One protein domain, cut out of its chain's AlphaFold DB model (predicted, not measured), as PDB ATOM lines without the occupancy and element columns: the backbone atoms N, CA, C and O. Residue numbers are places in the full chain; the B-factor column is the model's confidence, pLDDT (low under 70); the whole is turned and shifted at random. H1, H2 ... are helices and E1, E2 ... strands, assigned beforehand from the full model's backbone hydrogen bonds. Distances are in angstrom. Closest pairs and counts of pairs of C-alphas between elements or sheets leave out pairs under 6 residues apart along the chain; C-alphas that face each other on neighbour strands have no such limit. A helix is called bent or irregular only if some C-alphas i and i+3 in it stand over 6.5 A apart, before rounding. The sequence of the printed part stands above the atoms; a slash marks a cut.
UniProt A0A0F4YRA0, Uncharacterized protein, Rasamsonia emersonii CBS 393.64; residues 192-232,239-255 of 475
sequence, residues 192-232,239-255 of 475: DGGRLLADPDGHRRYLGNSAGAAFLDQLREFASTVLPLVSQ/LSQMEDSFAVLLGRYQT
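This is residues 192 to 232 and 239 to 255 of the 475 residues of an uncharacterized protein of Rasamsonia emersonii CBS 393.64 (UniProt A0A0F4YRA0). Two helices, H1 and H2, lie side by side and run opposite ways, and a small two-stranded hairpin, E1 and E2, sits at the end of this pair where H1 begins. The printed part has 58 residues, with two named strands and then two named helices, in the order E1, E2, H1, H2; the sheet E1 - E2 is antiparallel, and the class is mixed, helices and strands. The whole is loose, with a radius of gyration of the C-alphas of 13.8 A, and elongated, spanning 42 by 23 by 17 A.

Strands E1, residues 195 to 198, and E2, residues 204 to 207, form an antiparallel hairpin, their directions at 150 degrees. N 197 and O 205 are within hydrogen-bond range at 2.8 A, as are N 195 and O 207 at 2.9 A. Helix H1, residues 212 to 230, comes closest to E2 at the C-alphas of Leu 207 and Ala 214, 7.0 A apart. Helix H2, residues 239 to 250, touches H1, the closest C-alphas being those of Leu 216 and Leu 250, 7.0 A apart. Their lines stand at a shallow tilt of 12 degrees, opposite ways. H2 is apart from E1 and from E2. Every O i to N i+4 pair is within hydrogen-bond range in H2, and 13 of 15 are in H1.

E1 begins at C-alpha 195, (105.510, 126.370, 92.074); E1 and E2 are each 9.6 A long. H1 is 26.0 A long, with a kink of 27 degrees near residue 224. It is neither bent nor irregular, but only just: C-alphas 225 and 228 are 6.5 A apart. H2 is 16.7 A long and ends at C-alpha 250, (113.312, 131.233, 106.778).

The C-alphas farthest apart, those of Asp 201 and Gln 232, are 43.7 A apart. Residues 233 to 238 are not printed, and C-alphas 232 and 239 are 9.5 A apart across this cut, which lies in the link from H1 to H2. The links E1 to E2 and E2 to H1 are tight. The mean pLDDT of the printed part is 73.1; it is under 70 at residues 192 to 194, 231 to 232 and 239 to 255.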
ATOM      1  N   ASP A 192      97.131 126.177  91.797       55.69
ATOM      2  CA  ASP A 192      97.335 124.750  92.120       55.69
ATOM      3  C   ASP A 192      98.269 124.564  93.330       55.69
ATOM      4  O   ASP A 192      98.581 123.452  93.727       55.69
ATOM      5  N   GLY A 193      98.698 125.687  93.928       61.25
ATOM      6  CA  GLY A 193      99.541 125.857  95.117       61.25
ATOM      7  C   GLY A 193     100.931 125.207  95.103       61.25
ATOM      8  O   GLY A 193     101.604 125.191  96.139       61.25
ATOM      9  N   GLY A 194     101.360 124.680  93.961       69.31
ATOM     10  CA  GLY A 194     102.734 124.278  93.705       69.31
ATOM     11  C   GLY A 194     103.407 125.276  92.771       69.31
ATOM     12  O   GLY A 194     102.746 125.885  91.938       69.31
ATOM     13  N   ARG A 195     104.722 125.446  92.901       77.06
ATOM     14  CA  ARG A 195     105.510 126.370  92.074       77.06
ATOM     15  C   ARG A 195     106.514 125.603  91.232       77.06
ATOM     16  O   ARG A 195     107.224 124.738  91.753       77.06
ATOM     17  N   LEU A 196     106.635 125.946  89.950       77.44
ATOM     18  CA  LEU A 196     107.752 125.472  89.137       77.44
ATOM     19  C   LEU A 196     109.037 126.248  89.470       77.44
ATOM     20  O   LEU A 196     109.172 127.431  89.167       77.44
ATOM     21  N   LEU A 197     110.019 125.564  90.049       78.44
ATOM     22  CA  LEU A 197     111.372 126.072  90.245       78.44
ATOM     23  C   LEU A 197     112.209 125.791  88.996       78.44
ATOM     24  O   LEU A 197     112.212 124.673  88.482       78.44
ATOM     25  N   ALA A 198     112.919 126.803  88.505       80.88
ATOM     26  CA  ALA A 198     113.952 126.628  87.492       80.88
ATOM     27  C   ALA A 198     115.306 126.524  88.200       80.88
ATOM     28  O   ALA A 198     115.766 127.491  88.813       80.88
ATOM     29  N   ASP A 199     115.917 125.347  88.137       82.31
ATOM     30  CA  ASP A 199     117.277 125.126  88.600       82.31
ATOM     31  C   ASP A 199     118.264 125.831  87.632       82.31
ATOM     32  O   ASP A 199     117.974 126.014  86.441       82.31
ATOM     33  N   PRO A 200     119.437 126.287  88.111       70.50
ATOM     34  CA  PRO A 200     120.421 127.000  87.287       70.50
ATOM     35  C   PRO A 200     121.058 126.130  86.192       70.50
ATOM     36  O   PRO A 200     121.704 126.658  85.292       70.50
ATOM     37  N   ASP A 201     120.879 124.813  86.268       82.88
ATOM     38  CA  ASP A 201     121.256 123.831  85.249       82.88
ATOM     39  C   ASP A 201     120.218 123.723  84.110       82.88
ATOM     40  O   ASP A 201     120.371 122.900  83.213       82.88
ATOM     41  N   GLY A 202     119.163 124.549  84.128       83.81
ATOM     42  CA  GLY A 202     118.100 124.559  83.122       83.81
ATOM     43  C   GLY A 202     116.984 123.545  83.377       83.81
ATOM     44  O   GLY A 202     115.985 123.554  82.652       83.81
ATOM     45  N   HIS A 203     117.097 122.709  84.413       75.56
ATOM     46  CA  HIS A 203     116.038 121.780  84.778       75.56
ATOM     47  C   HIS A 203     114.895 122.513  85.478       75.56
ATOM     48  O   HIS A 203     115.083 123.475  86.220       75.56
ATOM     49  N   ARG A 204     113.667 122.050  85.243       76.31
ATOM     50  CA  ARG A 204     112.478 122.574  85.916       76.31
ATOM     51  C   ARG A 204     111.962 121.534  86.898       76.31
ATOM     52  O   ARG A 204     111.700 120.398  86.510       76.31
ATOM     53  N   ARG A 205     111.803 121.917  88.162       82.56
ATOM     54  CA  ARG A 205     111.267 121.065  89.226       82.56
ATOM     55  C   ARG A 205     109.962 121.637  89.748       82.56
ATOM     56  O   ARG A 205     109.907 122.794  90.149       82.56
ATOM     57  N   TYR A 206     108.914 120.822  89.760       79.12
ATOM     58  CA  TYR A 206     107.644 121.198  90.371       79.12
ATOM     59  C   TYR A 206     107.707 120.970  91.883       79.12
ATOM     60  O   TYR A 206     107.933 119.850  92.342       79.12
ATOM     61  N   LEU A 207     107.523 122.038  92.654       78.75
ATOM     62  CA  LEU A 207     107.441 121.995  94.104       78.75
ATOM     63  C   LEU A 207     105.966 122.083  94.511       78.75
ATOM     64  O   LEU A 207     105.404 123.172  94.530       78.75
ATOM     65  N   GLY A 208     105.343 120.944  94.818       81.94
ATOM     66  CA  GLY A 208     103.935 120.892  95.234       81.94
ATOM     67  C   GLY A 208     103.672 121.516  96.614       81.94
ATOM     68  O   GLY A 208     104.582 121.677  97.424       81.94
ATOM     69  N   ASN A 209     102.404 121.795  96.919       74.88
ATOM     70  CA  ASN A 209     101.932 122.513  98.123       74.88
ATOM     71  C   ASN A 209     102.266 121.767  99.416       74.88
ATOM     72  O   ASN A 209     102.380 122.364 100.482       74.88
ATOM     73  N   SER A 210     102.365 120.438  99.333       72.69
ATOM     74  CA  SER A 210     102.726 119.575 100.457       72.69
ATOM     75  C   SER A 210     104.229 119.567 100.735       72.69
ATOM     76  O   SER A 210     104.656 119.059 101.774       72.69
ATOM     77  N   ALA A 211     105.046 120.124  99.837       77.56
ATOM     78  CA  ALA A 211     106.467 120.256 100.079       77.56
ATOM     79  C   ALA A 211     106.693 121.237 101.232       77.56
ATOM     80  O   ALA A 211     106.141 122.337 101.255       77.56
ATOM     81  N   GLY A 212     107.563 120.868 102.175       79.94
ATOM     82  CA  GLY A 212     107.871 121.720 103.327       79.94
ATOM     83  C   GLY A 212     108.321 123.132 102.934       79.94
ATOM     84  O   GLY A 212     108.044 124.076 103.660       79.94
ATOM     85  N   ALA A 213     108.948 123.292 101.764       74.12
ATOM     86  CA  ALA A 213     109.326 124.594 101.221       74.12
ATOM     87  C   ALA A 213     108.116 125.472 100.842       74.12
ATOM     88  O   ALA A 213     108.109 126.650 101.190       74.12
ATOM     89  N   ALA A 214     107.057 124.907 100.249       76.19
ATOM     90  CA  ALA A 214     105.843 125.654  99.909       76.19
ATOM     91  C   ALA A 214     105.120 126.174 101.168       76.19
ATOM     92  O   ALA A 214     104.699 127.328 101.215       76.19
ATOM     93  N   PHE A 215     105.061 125.367 102.235       82.06
ATOM     94  CA  PHE A 215     104.515 125.802 103.530       82.06
ATOM     95  C   PHE A 215     105.281 126.993 104.124       82.06
ATOM     96  O   PHE A 215     104.692 127.879 104.740       82.06
ATOM     97  N   LEU A 216     106.602 127.031 103.958       79.88
ATOM     98  CA  LEU A 216     107.436 128.091 104.521       79.88
ATOM     99  C   LEU A 216     107.355 129.381 103.722       79.88
ATOM    100  O   LEU A 216     107.410 130.456 104.317       79.88
ATOM    101  N   ASP A 217     107.185 129.275 102.409       78.56
ATOM    102  CA  ASP A 217     106.877 130.422 101.563       78.56
ATOM    103  C   ASP A 217     105.519 131.021 101.955       78.56
ATOM    104  O   ASP A 217     105.432 132.226 102.186       78.56
ATOM    105  N   GLN A 218     104.499 130.186 102.180       83.12
ATOM    106  CA  GLN A 218     103.203 130.638 102.705       83.12
ATOM    107  C   GLN A 218     103.328 131.254 104.105       83.12
ATOM    108  O   GLN A 218     102.724 132.286 104.390       83.12
ATOM    109  N   LEU A 219     104.142 130.670 104.990       83.69
ATOM    110  CA  LEU A 219     104.402 131.229 106.318       83.69
ATOM    111  C   LEU A 219     105.126 132.578 106.229       83.69
ATOM    112  O   LEU A 219     104.858 133.475 107.028       83.69
ATOM    113  N   ARG A 220     106.032 132.739 105.260       81.44
ATOM    114  CA  ARG A 220     106.726 133.999 104.983       81.44
ATOM    115  C   ARG A 220     105.761 135.059 104.474       81.44
ATOM    116  O   ARG A 220     105.811 136.189 104.953       81.44
ATOM    117  N   GLU A 221     104.890 134.700 103.541       83.12
ATOM    118  CA  GLU A 221     103.861 135.585 103.005       83.12
ATOM    119  C   GLU A 221     102.886 136.017 104.110       83.12
ATOM    120  O   GLU A 221     102.668 137.211 104.329       83.12
ATOM    121  N   PHE A 222     102.403 135.065 104.909       86.62
ATOM    122  CA  PHE A 222     101.574 135.337 106.080       86.62
ATOM    123  C   PHE A 222     102.278 136.257 107.085       86.62
ATOM    124  O   PHE A 222     101.711 137.247 107.543       86.62
ATOM    125  N   ALA A 223     103.542 135.990 107.407       82.81
ATOM    126  CA  ALA A 223     104.312 136.846 108.298       82.81
ATOM    127  C   ALA A 223     104.459 138.265 107.725       82.81
ATOM    128  O   ALA A 223     104.231 139.235 108.440       82.81
ATOM    129  N   SER A 224     104.758 138.400 106.432       78.12
ATOM    130  CA  SER A 224     104.908 139.707 105.782       78.12
ATOM    131  C   SER A 224     103.619 140.533 105.764       78.12
ATOM    132  O   SER A 224     103.679 141.757 105.810       78.12
ATOM    133  N   THR A 225     102.452 139.884 105.755       83.06
ATOM    134  CA  THR A 225     101.152 140.569 105.785       83.06
ATOM    135  C   THR A 225     100.710 140.910 107.207       83.06
ATOM    136  O   THR A 225     100.149 141.980 107.440       83.06
ATOM    137  N   VAL A 226     100.993 140.041 108.180       83.56
ATOM    138  CA  VAL A 226     100.530 140.202 109.567       83.56
ATOM    139  C   VAL A 226     101.474 141.057 110.418       83.56
ATOM    140  O   VAL A 226     100.998 141.859 111.223       83.56
ATOM    141  N   LEU A 227     102.798 140.942 110.255       77.69
ATOM    142  CA  LEU A 227     103.769 141.680 111.080       77.69
ATOM    143  C   LEU A 227     103.612 143.211 111.015       77.69
ATOM    144  O   LEU A 227     103.667 143.843 112.077       77.69
ATOM    145  N   PRO A 228     103.370 143.830 109.843       76.94
ATOM    146  CA  PRO A 228     103.132 145.269 109.766       76.94
ATOM    147  C   PRO A 228     101.877 145.716 110.518       76.94
ATOM    148  O   PRO A 228     101.870 146.799 111.099       76.94
ATOM    149  N   LEU A 229     100.834 144.880 110.557       78.56
ATOM    150  CA  LEU A 229      99.574 145.190 111.236       78.56
ATOM    151  C   LEU A 229      99.713 145.124 112.760       78.56
ATOM    152  O   LEU A 229      99.137 145.943 113.472       78.56
ATOM    153  N   VAL A 230     100.510 144.182 113.268       73.38
ATOM    154  CA  VAL A 230     100.762 144.033 114.711       73.38
ATOM    155  C   VAL A 230     101.731 145.104 115.228       73.38
ATOM    156  O   VAL A 230     101.607 145.556 116.363       73.38
ATOM    157  N   SER A 231     102.661 145.564 114.388       67.62
ATOM    158  CA  SER A 231     103.702 146.533 114.772       67.62
ATOM    159  C   SER A 231     103.230 147.995 114.797       67.62
ATOM    160  O   SER A 231     103.994 148.877 115.185       67.62
ATOM    161  N   GLN A 232     101.984 148.283 114.398       66.06
ATOM    162  CA  GLN A 232     101.415 149.639 114.455       66.06
ATOM    163  C   GLN A 232     101.037 150.093 115.879       66.06
ATOM    164  O   GLN A 232     100.784 151.280 116.085       66.06
ATOM    165  N   LEU A 239     110.580 147.950 112.542       60.03
ATOM    166  CA  LEU A 239     110.100 146.939 111.584       60.03
ATOM    167  C   LEU A 239     111.218 146.335 110.716       60.03
ATOM    168  O   LEU A 239     111.266 145.125 110.513       60.03
ATOM    169  N   SER A 240     112.180 147.167 110.309       63.69
ATOM    170  CA  SER A 240     113.339 146.762 109.509       63.69
ATOM    171  C   SER A 240     114.195 145.662 110.155       63.69
ATOM    172  O   SER A 240     114.674 144.798 109.437       63.69
ATOM    173  N   GLN A 241     114.376 145.625 111.484       64.44
ATOM    174  CA  GLN A 241     115.186 144.562 112.108       64.44
ATOM    175  C   GLN A 241     114.454 143.217 112.187       64.44
ATOM    176  O   GLN A 241     115.093 142.164 112.190       64.44
ATOM    177  N   MET A 242     113.122 143.238 112.279       64.75
ATOM    178  CA  MET A 242     112.326 142.023 112.451       64.75
ATOM    179  C   MET A 242     112.092 141.312 111.119       64.75
ATOM    180  O   MET A 242     112.207 140.088 111.057       64.75
ATOM    181  N   GLU A 243     111.850 142.076 110.050       65.69
ATOM    182  CA  GLU A 243     111.762 141.555 108.684       65.69
ATOM    183  C   GLU A 243     113.082 140.911 108.251       65.69
ATOM    184  O   GLU A 243     113.078 139.777 107.771       65.69
ATOM    185  N   ASP A 244     114.214 141.565 108.533       67.38
ATOM    186  CA  ASP A 244     115.538 141.008 108.253       67.38
ATOM    187  C   ASP A 244     115.795 139.734 109.075       67.38
ATOM    188  O   ASP A 244     116.270 138.735 108.537       67.38
ATOM    189  N   SER A 245     115.430 139.704 110.362       69.06
ATOM    190  CA  SER A 245     115.641 138.516 111.202       69.06
ATOM    191  C   SER A 245     114.755 137.334 110.801       69.06
ATOM    192  O   SER A 245     115.208 136.189 110.870       69.06
ATOM    193  N   PHE A 246     113.506 137.579 110.398       67.88
ATOM    194  CA  PHE A 246     112.571 136.522 110.011       67.88
ATOM    195  C   PHE A 246     112.869 135.994 108.603       67.88
ATOM    196  O   PHE A 246     112.926 134.779 108.398       67.88
ATOM    197  N   ALA A 247     113.175 136.884 107.652       64.56
ATOM    198  CA  ALA A 247     113.619 136.499 106.315       64.56
ATOM    199  C   ALA A 247     114.951 135.728 106.351       64.56
ATOM    200  O   ALA A 247     115.114 134.753 105.618       64.56
ATOM    201  N   VAL A 248     115.881 136.096 107.244       67.81
ATOM    202  CA  VAL A 248     117.141 135.358 107.450       67.81
ATOM    203  C   VAL A 248     116.916 133.997 108.117       67.81
ATOM    204  O   VAL A 248     117.657 133.056 107.817       67.81
ATOM    205  N   LEU A 249     115.912 133.851 108.990       64.50
ATOM    206  CA  LEU A 249     115.577 132.558 109.600       64.50
ATOM    207  C   LEU A 249     114.944 131.587 108.592       64.50
ATOM    208  O   LEU A 249     115.312 130.414 108.572       64.50
ATOM    209  N   LEU A 250     114.025 132.069 107.751       62.22
ATOM    210  CA  LEU A 250     113.312 131.233 106.778       62.22
ATOM    211  C   LEU A 250     114.121 130.962 105.504       62.22
ATOM    212  O   LEU A 250     114.046 129.867 104.954       62.22
ATOM    213  N   GLY A 251     114.976 131.896 105.076       58.94
ATOM    214  CA  GLY A 251     115.857 131.714 103.915       58.94
ATOM    215  C   GLY A 251     116.950 130.652 104.100       58.94
ATOM    216  O   GLY A 251     117.699 130.368 103.169       58.94
ATOM    217  N   ARG A 252     117.069 130.057 105.294       58.62
ATOM    218  CA  ARG A 252     118.035 128.991 105.605       58.62
ATOM    219  C   ARG A 252     117.434 127.592 105.626       58.62
ATOM    220  O   ARG A 252     118.094 126.670 106.107       58.62
ATOM    221  N   TYR A 253     116.244 127.402 105.064       56.22
ATOM    222  CA  TYR A 253     115.742 126.071 104.737       56.22
ATOM    223  C   TYR A 253     116.513 125.461 103.556       56.22
ATOM    224  O   TYR A 253     115.975 125.158 102.503       56.22
ATOM    225  N   GLN A 254     117.806 125.222 103.762       54.25
ATOM    226  CA  GLN A 254     118.405 124.019 103.213       54.25
ATOM    227  C   GLN A 254     117.837 122.883 104.044       54.25
ATOM    228  O   GLN A 254     118.273 122.636 105.174       54.25
ATOM    229  N   THR A 255     116.812 122.234 103.508       55.06
ATOM    230  CA  THR A 255     116.403 120.923 103.987       55.06
ATOM    231  C   THR A 255     117.672 120.057 104.087       55.06
ATOM    232  O   THR A 255     118.589 120.154 103.272       55.06
TER     233      THR A 255